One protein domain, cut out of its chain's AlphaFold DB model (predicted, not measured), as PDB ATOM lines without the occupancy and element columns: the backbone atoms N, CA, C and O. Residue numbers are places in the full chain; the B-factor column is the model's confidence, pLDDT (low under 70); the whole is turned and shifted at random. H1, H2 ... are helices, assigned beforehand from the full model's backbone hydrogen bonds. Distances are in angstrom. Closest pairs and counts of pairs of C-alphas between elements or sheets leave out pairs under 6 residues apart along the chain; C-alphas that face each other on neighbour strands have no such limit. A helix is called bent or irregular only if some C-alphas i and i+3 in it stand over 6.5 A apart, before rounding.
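What this domain is: This is residues 154 to 290 of the 340 residues of an uncharacterized protein of Pristionchus pacificus (UniProt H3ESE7). A long rod is built round the bent helix H3, which makes its spine: H1 and H2 follow one another along one side, and H4 folds back along the other side, beside H3b and the later part of H3a. Residues 177 to 182 and 210 to 215 stick out as free loops. The printed part has 137 residues with four named helices, H1 to H4 in chain order, and no named strand; the class is all helix. It is loose, with a radius of gyration of the C-alphas of 20.9 A, and spans 77 by 38 by 19 A.

Where its parts are: H1, residues 154 to 170, begins at C-alpha 154 (146.431, 113.893, 129.796) and is 24.0 A long. H2, residues 184 to 208, is 36.3 A long, with a kink of 25 degrees near residue 191. H3, residues 219 to 258, was assigned as one helix by its hydrogen bonds but is bent: C-alphas 245 and 248 are 6.6 A apart. Its arms are H3a, residues 219 to 245, 39.6 A, and H3b, residues 248 to 258, 15.2 A, at a steep tilt of 45 degrees. H4, residues 266 to 290, is 35.8 A long and ends at C-alpha 290 (120.118, 108.547, 138.889).

How they stand to each other: H1, H2, H3a, H3b and H4 form a bundle, a group of touching helices. H2 and H3a are a hairpin, closest at the C-alphas of Asn 201 and Tyr 225, 5.4 A. H3b and H4 are another, closest at Cys 249 and Tyr 276, C-alphas 4.8 A apart. H1 and H4 are apart. Every O i to N i+4 pair is within hydrogen-bond range in H2, H3b and H4, against 12 of 13 in H1 and 22 of 23 in H3a.

The domain as a whole: The C-alphas farthest apart, of Ile 214 and Gly 264, are 77.4 A apart. The printed part has no cut; H1 to H2 is a long link of 13 residues. Residues 154 to 193 have pLDDT under 70.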
ATOM      1  N   ASP A 154     147.666 113.650 129.062       54.09
ATOM      2  CA  ASP A 154     146.431 113.893 129.796       54.09
ATOM      3  C   ASP A 154     145.282 114.322 128.836       54.09
ATOM      4  O   ASP A 154     144.134 113.873 128.923       54.09
ATOM      5  N   GLN A 155     145.641 115.054 127.772       49.38
ATOM      6  CA  GLN A 155     144.758 115.404 126.655       49.38
ATOM      7  C   GLN A 155     144.293 114.200 125.831       49.38
ATOM      8  O   GLN A 155     143.135 114.162 125.423       49.38
ATOM      9  N   ILE A 156     145.161 113.216 125.587       55.81
ATOM     10  CA  ILE A 156     144.823 112.002 124.836       55.81
ATOM     11  C   ILE A 156     143.812 111.183 125.639       55.81
ATOM     12  O   ILE A 156     142.804 110.758 125.082       55.81
ATOM     13  N   PHE A 157     144.019 111.030 126.948       56.91
ATOM     14  CA  PHE A 157     143.095 110.305 127.822       56.91
ATOM     15  C   PHE A 157     141.701 110.949 127.867       56.91
ATOM     16  O   PHE A 157     140.689 110.269 127.665       56.91
ATOM     17  N   VAL A 158     141.632 112.272 128.053       53.47
ATOM     18  CA  VAL A 158     140.360 113.010 128.060       53.47
ATOM     19  C   VAL A 158     139.700 113.009 126.679       53.47
ATOM     20  O   VAL A 158     138.486 112.831 126.586       53.47
ATOM     21  N   LEU A 159     140.464 113.120 125.590       53.44
ATOM     22  CA  LEU A 159     139.930 112.999 124.232       53.44
ATOM     23  C   LEU A 159     139.361 111.593 123.981       53.44
ATOM     24  O   LEU A 159     138.265 111.476 123.439       53.44
ATOM     25  N   TYR A 160     140.040 110.534 124.433       55.59
ATOM     26  CA  TYR A 160     139.554 109.153 124.350       55.59
ATOM     27  C   TYR A 160     138.240 108.968 125.115       55.59
ATOM     28  O   TYR A 160     137.264 108.474 124.551       55.59
ATOM     29  N   LEU A 161     138.184 109.410 126.375       53.94
ATOM     30  CA  LEU A 161     136.990 109.297 127.216       53.94
ATOM     31  C   LEU A 161     135.824 110.135 126.661       53.94
ATOM     32  O   LEU A 161     134.680 109.679 126.627       53.94
ATOM     33  N   GLY A 162     136.120 111.341 126.172       51.34
ATOM     34  CA  GLY A 162     135.153 112.251 125.565       51.34
ATOM     35  C   GLY A 162     134.581 111.689 124.273       51.34
ATOM     36  O   GLY A 162     133.368 111.659 124.108       51.34
ATOM     37  N   VAL A 163     135.424 111.156 123.390       53.78
ATOM     38  CA  VAL A 163     135.005 110.500 122.144       53.78
ATOM     39  C   VAL A 163     134.164 109.249 122.418       53.78
ATOM     40  O   VAL A 163     133.144 109.051 121.753       53.78
ATOM     41  N   VAL A 164     134.523 108.433 123.415       52.84
ATOM     42  CA  VAL A 164     133.724 107.273 123.858       52.84
ATOM     43  C   VAL A 164     132.328 107.717 124.309       52.84
ATOM     44  O   VAL A 164     131.333 107.147 123.866       52.84
ATOM     45  N   LEU A 165     132.234 108.762 125.135       49.97
ATOM     46  CA  LEU A 165     130.959 109.248 125.668       49.97
ATOM     47  C   LEU A 165     130.109 109.976 124.609       49.97
ATOM     48  O   LEU A 165     128.911 109.719 124.505       49.97
ATOM     49  N   PHE A 166     130.703 110.844 123.784       49.38
ATOM     50  CA  PHE A 166     129.981 111.638 122.777       49.38
ATOM     51  C   PHE A 166     129.513 110.816 121.574       49.38
ATOM     52  O   PHE A 166     128.412 111.044 121.062       49.38
ATOM     53  N   SER A 167     130.317 109.847 121.121       49.00
ATOM     54  CA  SER A 167     129.918 108.937 120.038       49.00
ATOM     55  C   SER A 167     128.708 108.080 120.429       49.00
ATOM     56  O   SER A 167     127.861 107.807 119.576       49.00
ATOM     57  N   GLY A 168     128.554 107.763 121.721       47.31
ATOM     58  CA  GLY A 168     127.359 107.121 122.272       47.31
ATOM     59  C   GLY A 168     126.093 107.988 122.230       47.31
ATOM     60  O   GLY A 168     125.004 107.461 122.005       47.31
ATOM     61  N   ILE A 169     126.216 109.315 122.383       47.56
ATOM     62  CA  ILE A 169     125.078 110.258 122.406       47.56
ATOM     63  C   ILE A 169     124.629 110.653 120.991       47.56
ATOM     64  O   ILE A 169     123.435 110.692 120.696       47.56
ATOM     65  N   VAL A 170     125.578 110.972 120.104       50.00
ATOM     66  CA  VAL A 170     125.293 111.534 118.767       50.00
ATOM     67  C   VAL A 170     125.104 110.431 117.709       50.00
ATOM     68  O   VAL A 170     124.455 110.628 116.678       50.00
ATOM     69  N   GLY A 171     125.613 109.225 117.963       48.25
ATOM     70  CA  GLY A 171     125.752 108.152 116.981       48.25
ATOM     71  C   GLY A 171     124.603 107.145 116.869       48.25
ATOM     72  O   GLY A 171     124.890 105.964 116.726       48.25
ATOM     73  N   ILE A 172     123.323 107.552 116.886       48.62
ATOM     74  CA  ILE A 172     122.198 106.603 116.668       48.62
ATOM     75  C   ILE A 172     121.457 106.770 115.327       48.62
ATOM     76  O   ILE A 172     120.716 105.867 114.944       48.62
ATOM     77  N   ARG A 173     121.665 107.830 114.523       43.25
ATOM     78  CA  ARG A 173     120.874 107.960 113.271       43.25
ATOM     79  C   ARG A 173     121.578 108.192 111.938       43.25
ATOM     80  O   ARG A 173     120.957 107.867 110.930       43.25
ATOM     81  N   LYS A 174     122.821 108.684 111.868       41.66
ATOM     82  CA  LYS A 174     123.465 108.949 110.556       41.66
ATOM     83  C   LYS A 174     124.961 108.626 110.432       41.66
ATOM     84  O   LYS A 174     125.487 108.686 109.330       41.66
ATOM     85  N   PHE A 175     125.646 108.245 111.510       43.44
ATOM     86  CA  PHE A 175     127.119 108.207 111.534       43.44
ATOM     87  C   PHE A 175     127.752 106.832 111.226       43.44
ATOM     88  O   PHE A 175     128.969 106.696 111.196       43.44
ATOM     89  N   SER A 176     126.934 105.806 110.962       46.12
ATOM     90  CA  SER A 176     127.371 104.409 110.785       46.12
ATOM     91  C   SER A 176     128.086 104.113 109.457       46.12
ATOM     92  O   SER A 176     128.564 102.994 109.290       46.12
ATOM     93  N   GLN A 177     128.142 105.039 108.495       44.69
ATOM     94  CA  GLN A 177     128.480 104.665 107.114       44.69
ATOM     95  C   GLN A 177     129.883 105.068 106.630       44.69
ATOM     96  O   GLN A 177     130.253 104.641 105.540       44.69
ATOM     97  N   GLN A 178     130.688 105.843 107.377       43.50
ATOM     98  CA  GLN A 178     131.842 106.501 106.731       43.50
ATOM     99  C   GLN A 178     133.171 106.612 107.496       43.50
ATOM    100  O   GLN A 178     134.050 107.317 107.012       43.50
ATOM    101  N   TRP A 179     133.393 105.925 108.622       44.59
ATOM    102  CA  TRP A 179     134.691 106.004 109.323       44.59
ATOM    103  C   TRP A 179     135.335 104.630 109.551       44.59
ATOM    104  O   TRP A 179     134.715 103.716 110.084       44.59
ATOM    105  N   LYS A 180     136.587 104.497 109.083       43.53
ATOM    106  CA  LYS A 180     137.382 103.254 108.976       43.53
ATOM    107  C   LYS A 180     138.605 103.220 109.918       43.53
ATOM    108  O   LYS A 180     139.521 102.439 109.680       43.53
ATOM    109  N   SER A 181     138.661 104.056 110.957       53.03
ATOM    110  CA  SER A 181     139.738 104.008 111.958       53.03
ATOM    111  C   SER A 181     139.404 103.022 113.090       53.03
ATOM    112  O   SER A 181     138.329 103.063 113.685       53.03
ATOM    113  N   VAL A 182     140.335 102.099 113.348       49.50
ATOM    114  CA  VAL A 182     140.141 100.834 114.089       49.50
ATOM    115  C   VAL A 182     139.897 101.017 115.599       49.50
ATOM    116  O   VAL A 182     139.320 100.137 116.231       49.50
ATOM    117  N   GLU A 183     140.239 102.169 116.177       47.72
ATOM    118  CA  GLU A 183     140.207 102.370 117.639       47.72
ATOM    119  C   GLU A 183     138.960 103.139 118.121       47.72
ATOM    120  O   GLU A 183     138.349 102.770 119.121       47.72
ATOM    121  N   LEU A 184     138.458 104.096 117.329       48.91
ATOM    122  CA  LEU A 184     137.117 104.693 117.498       48.91
ATOM    123  C   LEU A 184     135.983 103.681 117.224       48.91
ATOM    124  O   LEU A 184     134.848 103.839 117.689       48.91
ATOM    125  N   ALA A 185     136.291 102.620 116.474       49.91
ATOM    126  CA  ALA A 185     135.367 101.530 116.211       49.91
ATOM    127  C   ALA A 185     135.035 100.734 117.484       49.91
ATOM    128  O   ALA A 185     133.905 100.287 117.620       49.91
ATOM    129  N   GLN A 186     135.954 100.586 118.447       48.31
ATOM    130  CA  GLN A 186     135.705  99.757 119.637       48.31
ATOM    131  C   GLN A 186     134.697 100.368 120.619       48.31
ATOM    132  O   GLN A 186     133.869  99.648 121.176       48.31
ATOM    133  N   SER A 187     134.727 101.683 120.829       49.78
ATOM    134  CA  SER A 187     133.793 102.360 121.739       49.78
ATOM    135  C   SER A 187     132.409 102.530 121.115       49.78
ATOM    136  O   SER A 187     131.398 102.214 121.743       49.78
ATOM    137  N   SER A 188     132.353 102.907 119.834       55.22
ATOM    138  CA  SER A 188     131.106 102.890 119.063       55.22
ATOM    139  C   SER A 188     130.504 101.482 118.963       55.22
ATOM    140  O   SER A 188     129.281 101.345 119.002       55.22
ATOM    141  N   TYR A 189     131.332 100.431 118.937       56.31
ATOM    142  CA  TYR A 189     130.878  99.040 118.956       56.31
ATOM    143  C   TYR A 189     130.117  98.687 120.238       56.31
ATOM    144  O   TYR A 189     129.084  98.031 120.160       56.31
ATOM    145  N   GLN A 190     130.537  99.173 121.411       60.06
ATOM    146  CA  GLN A 190     129.823  98.906 122.668       60.06
ATOM    147  C   GLN A 190     128.411  99.513 122.668       60.06
ATOM    148  O   GLN A 190     127.441  98.831 123.009       60.06
ATOM    149  N   PHE A 191     128.269 100.759 122.209       61.31
ATOM    150  CA  PHE A 191     126.958 101.401 122.063       61.31
ATOM    151  C   PHE A 191     126.109 100.751 120.967       61.31
ATOM    152  O   PHE A 191     124.899 100.588 121.134       61.31
ATOM    153  N   GLN A 192     126.727 100.325 119.863       67.12
ATOM    154  CA  GLN A 192     126.043  99.572 118.815       67.12
ATOM    155  C   GLN A 192     125.550  98.219 119.321       67.12
ATOM    156  O   GLN A 192     124.412  97.857 119.026       67.12
ATOM    157  N   CYS A 193     126.344  97.494 120.110       68.62
ATOM    158  CA  CYS A 193     125.924  96.260 120.766       68.62
ATOM    159  C   CYS A 193     124.747  96.526 121.703       68.62
ATOM    160  O   CYS A 193     123.711  95.881 121.562       68.62
ATOM    161  N   TYR A 194     124.855  97.529 122.579       76.19
ATOM    162  CA  TYR A 194     123.778  97.931 123.485       76.19
ATOM    163  C   TYR A 194     122.473  98.230 122.727       76.19
ATOM    164  O   TYR A 194     121.418  97.666 123.030       76.19
ATOM    165  N   TYR A 195     122.536  99.070 121.691       79.38
ATOM    166  CA  TYR A 195     121.359  99.447 120.911       79.38
ATOM    167  C   TYR A 195     120.806  98.273 120.095       79.38
ATOM    168  O   TYR A 195     119.590  98.123 119.964       79.38
ATOM    169  N   SER A 196     121.682  97.411 119.572       76.44
ATOM    170  CA  SER A 196     121.288  96.203 118.845       76.44
ATOM    171  C   SER A 196     120.566  95.218 119.755       76.44
ATOM    172  O   SER A 196     119.518  94.713 119.360       76.44
ATOM    173  N   VAL A 197     121.050  95.015 120.985       78.31
ATOM    174  CA  VAL A 197     120.392  94.186 122.005       78.31
ATOM    175  C   VAL A 197     119.042  94.784 122.395       78.31
ATOM    176  O   VAL A 197     118.040  94.073 122.394       78.31
ATOM    177  N   LEU A 198     118.961  96.097 122.638       83.56
ATOM    178  CA  LEU A 198     117.688  96.760 122.942       83.56
ATOM    179  C   LEU A 198     116.675  96.597 121.800       83.56
ATOM    180  O   LEU A 198     115.504  96.288 122.035       83.56
ATOM    181  N   ARG A 199     117.120  96.797 120.556       85.44
ATOM    182  CA  ARG A 199     116.280  96.649 119.364       85.44
ATOM    183  C   ARG A 199     115.848  95.199 119.160       85.44
ATOM    184  O   ARG A 199     114.696  94.973 118.802       85.44
ATOM    185  N   TYR A 200     116.751  94.246 119.372       88.56
ATOM    186  CA  TYR A 200     116.465  92.819 119.291       88.56
ATOM    187  C   TYR A 200     115.424  92.417 120.339       88.56
ATOM    188  O   TYR A 200     114.355  91.945 119.968       88.56
ATOM    189  N   ASN A 201     115.648  92.744 121.614       87.69
ATOM    190  CA  ASN A 201     114.714  92.423 122.697       87.69
ATOM    191  C   ASN A 201     113.323  93.029 122.454       87.69
ATOM    192  O   ASN A 201     112.312  92.363 122.666       87.69
ATOM    193  N   ARG A 202     113.244  94.276 121.962       91.69
ATOM    194  CA  ARG A 202     111.957  94.907 121.610       91.69
ATOM    195  C   ARG A 202     111.240  94.175 120.478       91.69
ATOM    196  O   ARG A 202     110.036  93.960 120.583       91.69
ATOM    197  N   ARG A 203     111.967  93.773 119.431       93.50
ATOM    198  CA  ARG A 203     111.408  92.996 118.314       93.50
ATOM    199  C   ARG A 203     110.879  91.646 118.778       93.50
ATOM    200  O   ARG A 203     109.764  91.300 118.413       93.50
ATOM    201  N   GLU A 204     111.626  90.924 119.607       92.69
ATOM    202  CA  GLU A 204     111.174  89.637 120.150       92.69
ATOM    203  C   GLU A 204     109.897  89.808 120.984       92.69
ATOM    204  O   GLU A 204     108.925  89.083 120.788       92.69
ATOM    205  N   VAL A 205     109.820  90.839 121.837       90.56
ATOM    206  CA  VAL A 205     108.588  91.151 122.588       90.56
ATOM    207  C   VAL A 205     107.416  91.496 121.660       90.56
ATOM    208  O   VAL A 205     106.285  91.111 121.947       90.56
ATOM    209  N   GLU A 206     107.647  92.200 120.550       92.00
ATOM    210  CA  GLU A 206     106.612  92.461 119.538       92.00
ATOM    211  C   GLU A 206     106.164  91.189 118.808       92.00
ATOM    212  O   GLU A 206     104.979  91.056 118.508       92.00
ATOM    213  N   VAL A 207     107.074  90.245 118.547       90.31
ATOM    214  CA  VAL A 207     106.737  88.933 117.974       90.31
ATOM    215  C   VAL A 207     105.862  88.142 118.945       90.31
ATOM    216  O   VAL A 207     104.816  87.646 118.529       90.31
ATOM    217  N   PHE A 208     106.196  88.114 120.242       85.94
ATOM    218  CA  PHE A 208     105.368  87.452 121.260       85.94
ATOM    219  C   PHE A 208     103.970  88.071 121.408       85.94
ATOM    220  O   PHE A 208     103.024  87.361 121.737       85.94
ATOM    221  N   LYS A 209     103.804  89.369 121.119       85.94
ATOM    222  CA  LYS A 209     102.492  90.042 121.143       85.94
ATOM    223  C   LYS A 209     101.567  89.659 119.985       85.94
ATOM    224  O   LYS A 209     100.377  89.934 120.070       85.94
ATOM    225  N   LYS A 210     102.077  89.058 118.903       88.94
ATOM    226  CA  LYS A 210     101.259  88.667 117.734       88.94
ATOM    227  C   LYS A 210     100.461  87.372 117.943       88.94
ATOM    228  O   LYS A 210      99.774  86.943 117.021       88.94
ATOM    229  N   GLY A 211     100.536  86.776 119.132       81.62
ATOM    230  CA  GLY A 211      99.797  85.576 119.517       81.62
ATOM    231  C   GLY A 211     100.722  84.406 119.842       81.62
ATOM    232  O   GLY A 211     101.780  84.231 119.233       81.62
ATOM    233  N   ALA A 212     100.320  83.595 120.819       77.12
ATOM    234  CA  ALA A 212     101.062  82.411 121.228       77.12
ATOM    235  C   ALA A 212     100.923  81.304 120.169       77.12
ATOM    236  O   ALA A 212      99.866  80.697 120.018       77.12
ATOM    237  N   GLN A 213     102.001  81.015 119.438       82.81
ATOM    238  CA  GLN A 213     102.072  79.799 118.630       82.81
ATOM    239  C   GLN A 213     102.402  78.610 119.538       82.81
ATOM    240  O   GLN A 213     103.361  78.656 120.320       82.81
ATOM    241  N   ILE A 214     101.609  77.541 119.422       78.12
ATOM    242  CA  ILE A 214     101.828  76.275 120.130       78.12
ATOM    243  C   ILE A 214     103.256  75.805 119.789       78.12
ATOM    244  O   ILE A 214     103.616  75.727 118.619       78.12
ATOM    245  N   HIS A 215     104.075  75.564 120.820       80.94
ATOM    246  CA  HIS A 215     105.514  75.224 120.789       80.94
ATOM    247  C   HIS A 215     106.543  76.364 120.668       80.94
ATOM    248  O   HIS A 215     107.708  76.121 120.977       80.94
ATOM    249  N   MET A 216     106.173  77.596 120.300       74.94
ATOM    250  CA  MET A 216     107.129  78.726 120.292       74.94
ATOM    251  C   MET A 216     107.010  79.640 121.514       74.94
ATOM    252  O   MET A 216     107.928  80.407 121.811       74.94
ATOM    253  N   TYR A 217     105.892  79.565 122.237       79.31
ATOM    254  CA  TYR A 217     105.661  80.412 123.397       79.31
ATOM    255  C   TYR A 217     106.371  79.872 124.643       79.31
ATOM    256  O   TYR A 217     106.095  78.772 125.117       79.31
ATOM    257  N   SER A 218     107.281  80.676 125.192       82.06
ATOM    258  CA  SER A 218     107.944  80.421 126.467       82.06
ATOM    259  C   SER A 218     107.755  81.637 127.362       82.06
ATOM    260  O   SER A 218     108.259  82.726 127.073       82.06
ATOM    261  N   VAL A 219     107.016  81.443 128.454       79.69
ATOM    262  CA  VAL A 219     106.703  82.514 129.406       79.69
ATOM    263  C   VAL A 219     107.990  83.068 130.022       79.69
ATOM    264  O   VAL A 219     108.174  84.282 130.067       79.69
ATOM    265  N   SER A 220     108.928  82.194 130.403       77.56
ATOM    266  CA  SER A 220     110.226  82.593 130.961       77.56
ATOM    267  C   SER A 220     111.035  83.474 130.004       77.56
ATOM    268  O   SER A 220     111.545  84.508 130.431       77.56
ATOM    269  N   LYS A 221     111.084  83.150 128.703       80.25
ATOM    270  CA  LYS A 221     111.749  84.004 127.702       80.25
ATOM    271  C   LYS A 221     111.097  85.380 127.587       80.25
ATOM    272  O   LYS A 221     111.796  86.389 127.530       80.25
ATOM    273  N   CYS A 222     109.765  85.443 127.575       84.38
ATOM    274  CA  CYS A 222     109.044  86.717 127.524       84.38
ATOM    275  C   CYS A 222     109.387  87.604 128.737       84.38
ATOM    276  O   CYS A 222     109.642  88.800 128.567       84.38
ATOM    277  N   TYR A 223     109.470  87.017 129.939       80.94
ATOM    278  CA  TYR A 223     109.907  87.722 131.149       80.94
ATOM    279  C   TYR A 223     111.332  88.257 131.022       80.94
ATOM    280  O   TYR A 223     111.536  89.452 131.224       80.94
ATOM    281  N   GLN A 224     112.278  87.419 130.596       79.31
ATOM    282  CA  GLN A 224     113.673  87.824 130.406       79.31
ATOM    283  C   GLN A 224     113.802  89.006 129.437       79.31
ATOM    284  O   GLN A 224     114.495  89.978 129.725       79.31
ATOM    285  N   TYR A 225     113.094  88.992 128.300       84.38
ATOM    286  CA  TYR A 225     113.143  90.120 127.366       84.38
ATOM    287  C   TYR A 225     112.528  91.399 127.942       84.38
ATOM    288  O   TYR A 225     113.081  92.482 127.741       84.38
ATOM    289  N   ARG A 226     111.398  91.303 128.657       83.06
ATOM    290  CA  ARG A 226     110.755  92.465 129.296       83.06
ATOM    291  C   ARG A 226     111.648  93.064 130.382       83.06
ATOM    292  O   ARG A 226     111.796  94.283 130.432       83.06
ATOM    293  N   GLU A 227     112.271  92.218 131.192       77.38
ATOM    294  CA  GLU A 227     113.234  92.614 132.213       77.38
ATOM    295  C   GLU A 227     114.462  93.285 131.593       77.38
ATOM    296  O   GLU A 227     114.801  94.408 131.965       77.38
ATOM    297  N   ASN A 228     115.059  92.671 130.568       78.38
ATOM    298  CA  ASN A 228     116.177  93.260 129.839       78.38
ATOM    299  C   ASN A 228     115.812  94.638 129.279       78.38
ATOM    300  O   ASN A 228     116.577  95.586 129.419       78.38
ATOM    301  N   ILE A 229     114.629  94.794 128.676       85.44
ATOM    302  CA  ILE A 229     114.161  96.098 128.187       85.44
ATOM    303  C   ILE A 229     114.006  97.100 129.334       85.44
ATOM    304  O   ILE A 229     114.396  98.255 129.171       85.44
ATOM    305  N   ALA A 230     113.452  96.690 130.478       80.38
ATOM    306  CA  ALA A 230     113.302  97.560 131.640       80.38
ATOM    307  C   ALA A 230     114.667  98.039 132.157       80.38
ATOM    308  O   ALA A 230     114.867  99.243 132.321       80.38
ATOM    309  N   ILE A 231     115.633  97.127 132.311       74.50
ATOM    310  CA  ILE A 231     117.010  97.442 132.714       74.50
ATOM    311  C   ILE A 231     117.657  98.397 131.710       74.50
ATOM    312  O   ILE A 231     118.215  99.420 132.099       74.50
ATOM    313  N   LEU A 232     117.559  98.101 130.413       78.69
ATOM    314  CA  LEU A 232     118.130  98.947 129.369       78.69
ATOM    315  C   LEU A 232     117.479 100.339 129.372       78.69
ATOM    316  O   LEU A 232     118.183 101.335 129.256       78.69
ATOM    317  N   ASN A 233     116.167 100.450 129.577       80.69
ATOM    318  CA  ASN A 233     115.501 101.748 129.694       80.69
ATOM    319  C   ASN A 233     115.988 102.539 130.923       80.69
ATOM    320  O   ASN A 233     116.196 103.745 130.803       80.69
ATOM    321  N   VAL A 234     116.220 101.880 132.067       74.56
ATOM    322  CA  VAL A 234     116.833 102.515 133.250       74.56
ATOM    323  C   VAL A 234     118.250 102.993 132.927       74.56
ATOM    324  O   VAL A 234     118.594 104.129 133.236       74.56
ATOM    325  N   LEU A 235     119.056 102.181 132.238       75.00
ATOM    326  CA  LEU A 235     120.396 102.585 131.805       75.00
ATOM    327  C   LEU A 235     120.359 103.788 130.854       75.00
ATOM    328  O   LEU A 235     121.141 104.713 131.033       75.00
ATOM    329  N   ASN A 236     119.429 103.829 129.895       78.25
ATOM    330  CA  ASN A 236     119.241 104.989 129.015       78.25
ATOM    331  C   ASN A 236     118.821 106.245 129.792       78.25
ATOM    332  O   ASN A 236     119.276 107.344 129.474       78.25
ATOM    333  N   LEU A 237     117.970 106.083 130.810       77.00
ATOM    334  CA  LEU A 237     117.543 107.176 131.678       77.00
ATOM    335  C   LEU A 237     118.718 107.757 132.478       77.00
ATOM    336  O   LEU A 237     118.771 108.967 132.664       77.00
ATOM    337  N   ILE A 238     119.661 106.912 132.911       71.75
ATOM    338  CA  ILE A 238     120.885 107.321 133.622       71.75
ATOM    339  C   ILE A 238     121.912 107.922 132.650       71.75
ATOM    340  O   ILE A 238     122.541 108.933 132.958       71.75
ATOM    341  N   ALA A 239     122.075 107.332 131.464       73.31
ATOM    342  CA  ALA A 239     123.118 107.698 130.511       73.31
ATOM    343  C   ALA A 239     123.020 109.158 130.046       73.31
ATOM    344  O   ALA A 239     124.043 109.829 129.944       73.31
ATOM    345  N   GLY A 240     121.808 109.669 129.804       75.38
ATOM    346  CA  GLY A 240     121.595 111.053 129.364       75.38
ATOM    347  C   GLY A 240     122.115 112.098 130.365       75.38
ATOM    348  O   GLY A 240     123.004 112.872 130.011       75.38
ATOM    349  N   PRO A 241     121.607 112.127 131.613       73.44
ATOM    350  CA  PRO A 241     122.090 113.017 132.667       73.44
ATOM    351  C   PRO A 241     123.586 112.876 132.941       73.44
ATOM    352  O   PRO A 241     124.275 113.885 133.052       73.44
ATOM    353  N   VAL A 242     124.096 111.642 132.992       70.44
ATOM    354  CA  VAL A 242     125.524 111.353 133.186       70.44
ATOM    355  C   VAL A 242     126.346 112.006 132.082       70.44
ATOM    356  O   VAL A 242     127.267 112.771 132.363       70.44
ATOM    357  N   ALA A 243     125.968 111.798 130.825       73.81
ATOM    358  CA  ALA A 243     126.690 112.361 129.702       73.81
ATOM    359  C   ALA A 243     126.589 113.895 129.634       73.81
ATOM    360  O   ALA A 243     127.592 114.565 129.403       73.81
ATOM    361  N   LEU A 244     125.410 114.462 129.917       78.94
ATOM    362  CA  LEU A 244     125.204 115.910 129.984       78.94
ATOM    363  C   LEU A 244     126.042 116.548 131.102       78.94
ATOM    364  O   LEU A 244     126.647 117.596 130.896       78.94
ATOM    365  N   SER A 245     126.120 115.895 132.265       75.19
ATOM    366  CA  SER A 245     126.927 116.344 133.405       75.19
ATOM    367  C   SER A 245     128.435 116.185 133.194       75.19
ATOM    368  O   SER A 245     129.208 116.853 133.869       75.19
ATOM    369  N   ALA A 246     128.862 115.351 132.240       73.19
ATOM    370  CA  ALA A 246     130.266 115.200 131.873       73.19
ATOM    371  C   ALA A 246     130.751 116.285 130.892       73.19
ATOM    372  O   ALA A 246     131.946 116.577 130.858       73.19
ATOM    373  N   LEU A 247     129.852 116.916 130.117       78.62
ATOM    374  CA  LEU A 247     130.213 117.960 129.142       78.62
ATOM    375  C   LEU A 247     131.034 119.114 129.735       78.62
ATOM    376  O   LEU A 247     132.031 119.484 129.114       78.62
ATOM    377  N   PRO A 248     130.683 119.676 130.912       79.56
ATOM    378  CA  PRO A 248     131.472 120.737 131.523       79.56
ATOM    379  C   PRO A 248     132.891 120.275 131.855       79.56
ATOM    380  O   PRO A 248     133.834 121.013 131.598       79.56
ATOM    381  N   CYS A 249     133.068 119.041 132.342       77.06
ATOM    382  CA  CYS A 249     134.394 118.491 132.629       77.06
ATOM    383  C   CYS A 249     135.261 118.466 131.367       77.06
ATOM    384  O   CYS A 249     136.399 118.919 131.393       77.06
ATOM    385  N   PHE A 250     134.716 118.005 130.239       77.56
ATOM    386  CA  PHE A 250     135.448 118.021 128.972       77.56
ATOM    387  C   PHE A 250     135.753 119.442 128.503       77.56
ATOM    388  O   PHE A 250     136.890 119.732 128.142       77.56
ATOM    389  N   ALA A 251     134.768 120.341 128.552       83.31
ATOM    390  CA  ALA A 251     134.934 121.719 128.107       83.31
ATOM    391  C   ALA A 251     135.997 122.469 128.927       83.31
ATOM    392  O   ALA A 251     136.881 123.099 128.349       83.31
ATOM    393  N   PHE A 252     135.942 122.374 130.258       84.12
ATOM    394  CA  PHE A 252     136.890 123.048 131.145       84.12
ATOM    395  C   PHE A 252     138.275 122.426 131.094       84.12
ATOM    396  O   PHE A 252     139.258 123.160 131.086       84.12
ATOM    397  N   TYR A 253     138.367 121.102 130.972       81.38
ATOM    398  CA  TYR A 253     139.650 120.450 130.760       81.38
ATOM    399  C   TYR A 253     140.293 120.890 129.441       81.38
ATOM    400  O   TYR A 253     141.454 121.287 129.423       81.38
ATOM    401  N   SER A 254     139.534 120.897 128.338       78.06
ATOM    402  CA  SER A 254     140.029 121.408 127.058       78.06
ATOM    403  C   SER A 254     140.426 122.882 127.146       78.06
ATOM    404  O   SER A 254     141.406 123.284 126.528       78.06
ATOM    405  N   PHE A 255     139.710 123.697 127.922       84.88
ATOM    406  CA  PHE A 255     140.112 125.080 128.174       84.88
ATOM    407  C   PHE A 255     141.439 125.155 128.934       84.88
ATOM    408  O   PHE A 255     142.360 125.822 128.475       84.88
ATOM    409  N   TYR A 256     141.557 124.433 130.051       86.94
ATOM    410  CA  TYR A 256     142.775 124.345 130.856       86.94
ATOM    411  C   TYR A 256     143.981 123.947 130.001       86.94
ATOM    412  O   TYR A 256     145.039 124.566 130.087       86.94
ATOM    413  N   SER A 257     143.799 122.944 129.141       82.56
ATOM    414  CA  SER A 257     144.877 122.333 128.373       82.56
ATOM    415  C   SER A 257     145.347 123.176 127.183       82.56
ATOM    416  O   SER A 257     146.471 122.989 126.727       82.56
ATOM    417  N   ASN A 258     144.502 124.066 126.651       87.06
ATOM    418  CA  ASN A 258     144.836 124.925 125.508       87.06
ATOM    419  C   ASN A 258     145.325 126.323 125.916       87.06
ATOM    420  O   ASN A 258     145.788 127.071 125.057       87.06
ATOM    421  N   VAL A 259     145.219 126.703 127.194       87.56
ATOM    422  CA  VAL A 259     145.741 127.987 127.678       87.56
ATOM    423  C   VAL A 259     147.258 127.867 127.881       87.56
ATOM    424  O   VAL A 259     147.694 127.106 128.749       87.56
ATOM    425  N   PRO A 260     148.076 128.604 127.106       86.62
ATOM    426  CA  PRO A 260     149.526 128.514 127.198       86.62
ATOM    427  C   PRO A 260     150.046 129.090 128.519       86.62
ATOM    428  O   PRO A 260     149.531 130.082 129.046       86.62
ATOM    429  N   GLU A 261     151.109 128.480 129.036       86.12
ATOM    430  CA  GLU A 261     151.809 128.956 130.228       86.12
ATOM    431  C   GLU A 261     152.489 130.305 129.954       86.12
ATOM    432  O   GLU A 261     152.950 130.566 128.844       86.12
ATOM    433  N   ASN A 262     152.563 131.164 130.976       83.00
ATOM    434  CA  ASN A 262     153.313 132.433 130.972       83.00
ATOM    435  C   ASN A 262     152.705 133.618 130.196       83.00
ATOM    436  O   ASN A 262     153.332 134.669 130.107       83.00
ATOM    437  N   TYR A 263     151.459 133.522 129.724       85.81
ATOM    438  CA  TYR A 263     150.755 134.649 129.077       85.81
ATOM    439  C   TYR A 263     149.970 135.548 130.055       85.81
ATOM    440  O   TYR A 263     149.116 136.328 129.641       85.81
ATOM    441  N   GLY A 264     150.194 135.415 131.367       89.88
ATOM    442  CA  GLY A 264     149.413 136.125 132.393       89.88
ATOM    443  C   GLY A 264     147.973 135.612 132.558       89.88
ATOM    444  O   GLY A 264     147.208 136.160 133.345       89.88
ATOM    445  N   LEU A 265     147.600 134.530 131.863       90.75
ATOM    446  CA  LEU A 265     146.271 133.905 131.921       90.75
ATOM    447  C   LEU A 265     146.166 132.794 132.980       90.75
ATOM    448  O   LEU A 265     145.240 131.985 132.940       90.75
ATOM    449  N   ASN A 266     147.086 132.761 133.949       85.12
ATOM    450  CA  ASN A 266     147.116 131.737 135.000       85.12
ATOM    451  C   ASN A 266     145.791 131.681 135.773       85.12
ATOM    452  O   ASN A 266     145.307 130.597 136.080       85.12
ATOM    453  N   PHE A 267     145.148 132.833 135.993       88.12
ATOM    454  CA  PHE A 267     143.820 132.900 136.605       88.12
ATOM    455  C   PHE A 267     142.771 132.075 135.841       88.12
ATOM    456  O   PHE A 267     142.047 131.297 136.455       88.12
ATOM    457  N   LEU A 268     142.704 132.194 134.508       83.31
ATOM    458  CA  LEU A 268     141.752 131.426 133.692       83.31
ATOM    459  C   LEU A 268     142.043 129.928 133.748       83.31
ATOM    460  O   LEU A 268     141.111 129.127 133.786       83.31
ATOM    461  N   ARG A 269     143.324 129.552 133.777       82.94
ATOM    462  CA  ARG A 269     143.744 128.157 133.902       82.94
ATOM    463  C   ARG A 269     143.329 127.577 135.258       82.94
ATOM    464  O   ARG A 269     142.683 126.536 135.289       82.94
ATOM    465  N   PHE A 270     143.595 128.268 136.366       83.69
ATOM    466  CA  PHE A 270     143.144 127.825 137.691       83.69
ATOM    467  C   PHE A 270     141.619 127.785 137.799       83.69
ATOM    468  O   PHE A 270     141.064 126.796 138.266       83.69
ATOM    469  N   MET A 271     140.924 128.792 137.271       84.31
ATOM    470  CA  MET A 271     139.462 128.808 137.225       84.31
ATOM    471  C   MET A 271     138.902 127.617 136.433       84.31
ATOM    472  O   MET A 271     137.927 127.004 136.860       84.31
ATOM    473  N   ALA A 272     139.519 127.246 135.309       83.06
ATOM    474  CA  ALA A 272     139.129 126.062 134.546       83.06
ATOM    475  C   ALA A 272     139.364 124.759 135.332       83.06
ATOM    476  O   ALA A 272     138.524 123.864 135.276       83.06
ATOM    477  N   ALA A 273     140.451 124.663 136.103       81.50
ATOM    478  CA  ALA A 273     140.707 123.514 136.973       81.50
ATOM    479  C   ALA A 273     139.664 123.395 138.104       81.50
ATOM    480  O   ALA A 273     139.123 122.314 138.327       81.50
ATOM    481  N   GLU A 274     139.310 124.502 138.761       84.44
ATOM    482  CA  GLU A 274     138.263 124.519 139.795       84.44
ATOM    483  C   GLU A 274     136.881 124.170 139.221       84.44
ATOM    484  O   GLU A 274     136.115 123.401 139.806       84.44
ATOM    485  N   LEU A 275     136.558 124.689 138.033       80.12
ATOM    486  CA  LEU A 275     135.302 124.382 137.349       80.12
ATOM    487  C   LEU A 275     135.244 122.933 136.845       80.12
ATOM    488  O   LEU A 275     134.161 122.343 136.822       80.12
ATOM    489  N   TYR A 276     136.381 122.340 136.478       81.44
ATOM    490  CA  TYR A 276     136.487 120.910 136.193       81.44
ATOM    491  C   TYR A 276     136.162 120.074 137.436       81.44
ATOM    492  O   TYR A 276     135.336 119.162 137.358       81.44
ATOM    493  N   ASP A 277     136.746 120.411 138.588       78.94
ATOM    494  CA  ASP A 277     136.485 119.707 139.846       78.94
ATOM    495  C   ASP A 277     135.015 119.836 140.261       78.94
ATOM    496  O   ASP A 277     134.367 118.832 140.575       78.94
ATOM    497  N   LEU A 278     134.442 121.040 140.163       79.62
ATOM    498  CA  LEU A 278     133.015 121.261 140.392       79.62
ATOM    499  C   LEU A 278     132.157 120.433 139.425       79.62
ATOM    500  O   LEU A 278     131.192 119.794 139.846       79.62
ATOM    501  N   GLY A 279     132.523 120.395 138.142       77.69
ATOM    502  CA  GLY A 279     131.872 119.558 137.135       77.69
ATOM    503  C   GLY A 279     131.908 118.074 137.509       77.69
ATOM    504  O   GLY A 279     130.887 117.392 137.424       77.69
ATOM    505  N   SER A 280     133.044 117.584 138.008       74.12
ATOM    506  CA  SER A 280     133.196 116.195 138.450       74.12
ATOM    507  C   SER A 280     132.310 115.866 139.660       74.12
ATOM    508  O   SER A 280     131.697 114.798 139.715       74.12
ATOM    509  N   LEU A 281     132.135 116.816 140.587       77.56
ATOM    510  CA  LEU A 281     131.219 116.678 141.719       77.56
ATOM    511  C   LEU A 281     129.754 116.658 141.254       77.56
ATOM    512  O   LEU A 281     128.953 115.839 141.717       77.56
ATOM    513  N   VAL A 282     129.391 117.525 140.305       76.31
ATOM    514  CA  VAL A 282     128.060 117.530 139.675       76.31
ATOM    515  C   VAL A 282     127.802 116.207 138.947       76.31
ATOM    516  O   VAL A 282     126.701 115.663 139.042       76.31
ATOM    517  N   PHE A 283     128.808 115.648 138.279       75.69
ATOM    518  CA  PHE A 283     128.733 114.344 137.624       75.69
ATOM    519  C   PHE A 283     128.481 113.213 138.628       75.69
ATOM    520  O   PHE A 283     127.516 112.462 138.478       75.69
ATOM    521  N   ILE A 284     129.276 113.129 139.701       74.38
ATOM    522  CA  ILE A 284     129.112 112.106 140.748       74.38
ATOM    523  C   ILE A 284     127.737 112.232 141.409       74.38
ATOM    524  O   ILE A 284     127.018 111.245 141.553       74.38
ATOM    525  N   THR A 285     127.319 113.446 141.767       74.75
ATOM    526  CA  THR A 285     126.001 113.662 142.384       74.75
ATOM    527  C   THR A 285     124.849 113.358 141.428       74.75
ATOM    528  O   THR A 285     123.806 112.878 141.871       74.75
ATOM    529  N   SER A 286     125.025 113.576 140.122       74.19
ATOM    530  CA  SER A 286     124.052 113.186 139.095       74.19
ATOM    531  C   SER A 286     123.975 111.669 138.943       74.19
ATOM    532  O   SER A 286     122.871 111.126 138.904       74.19
ATOM    533  N   LEU A 287     125.114 110.971 138.941       71.00
ATOM    534  CA  LEU A 287     125.187 109.508 138.916       71.00
ATOM    535  C   LEU A 287     124.459 108.905 140.127       71.00
ATOM    536  O   LEU A 287     123.563 108.079 139.965       71.00
ATOM    537  N   LEU A 288     124.776 109.399 141.328       71.94
ATOM    538  CA  LEU A 288     124.155 108.972 142.581       71.94
ATOM    539  C   LEU A 288     122.644 109.252 142.602       71.94
ATOM    540  O   LEU A 288     121.863 108.406 143.026       71.94
ATOM    541  N   LYS A 289     122.196 110.408 142.093       72.44
ATOM    542  CA  LYS A 289     120.758 110.726 141.974       72.44
ATOM    543  C   LYS A 289     120.020 109.833 140.979       72.44
ATOM    544  O   LYS A 289     118.813 109.646 141.127       72.44
ATOM    545  N   SER A 290     120.717 109.343 139.958       70.56
ATOM    546  CA  SER A 290     120.118 108.547 138.889       70.56
ATOM    547  C   SER A 290     119.952 107.074 139.284       70.56
ATOM    548  O   SER A 290     119.154 106.372 138.666       70.56
TER     549      SER A 290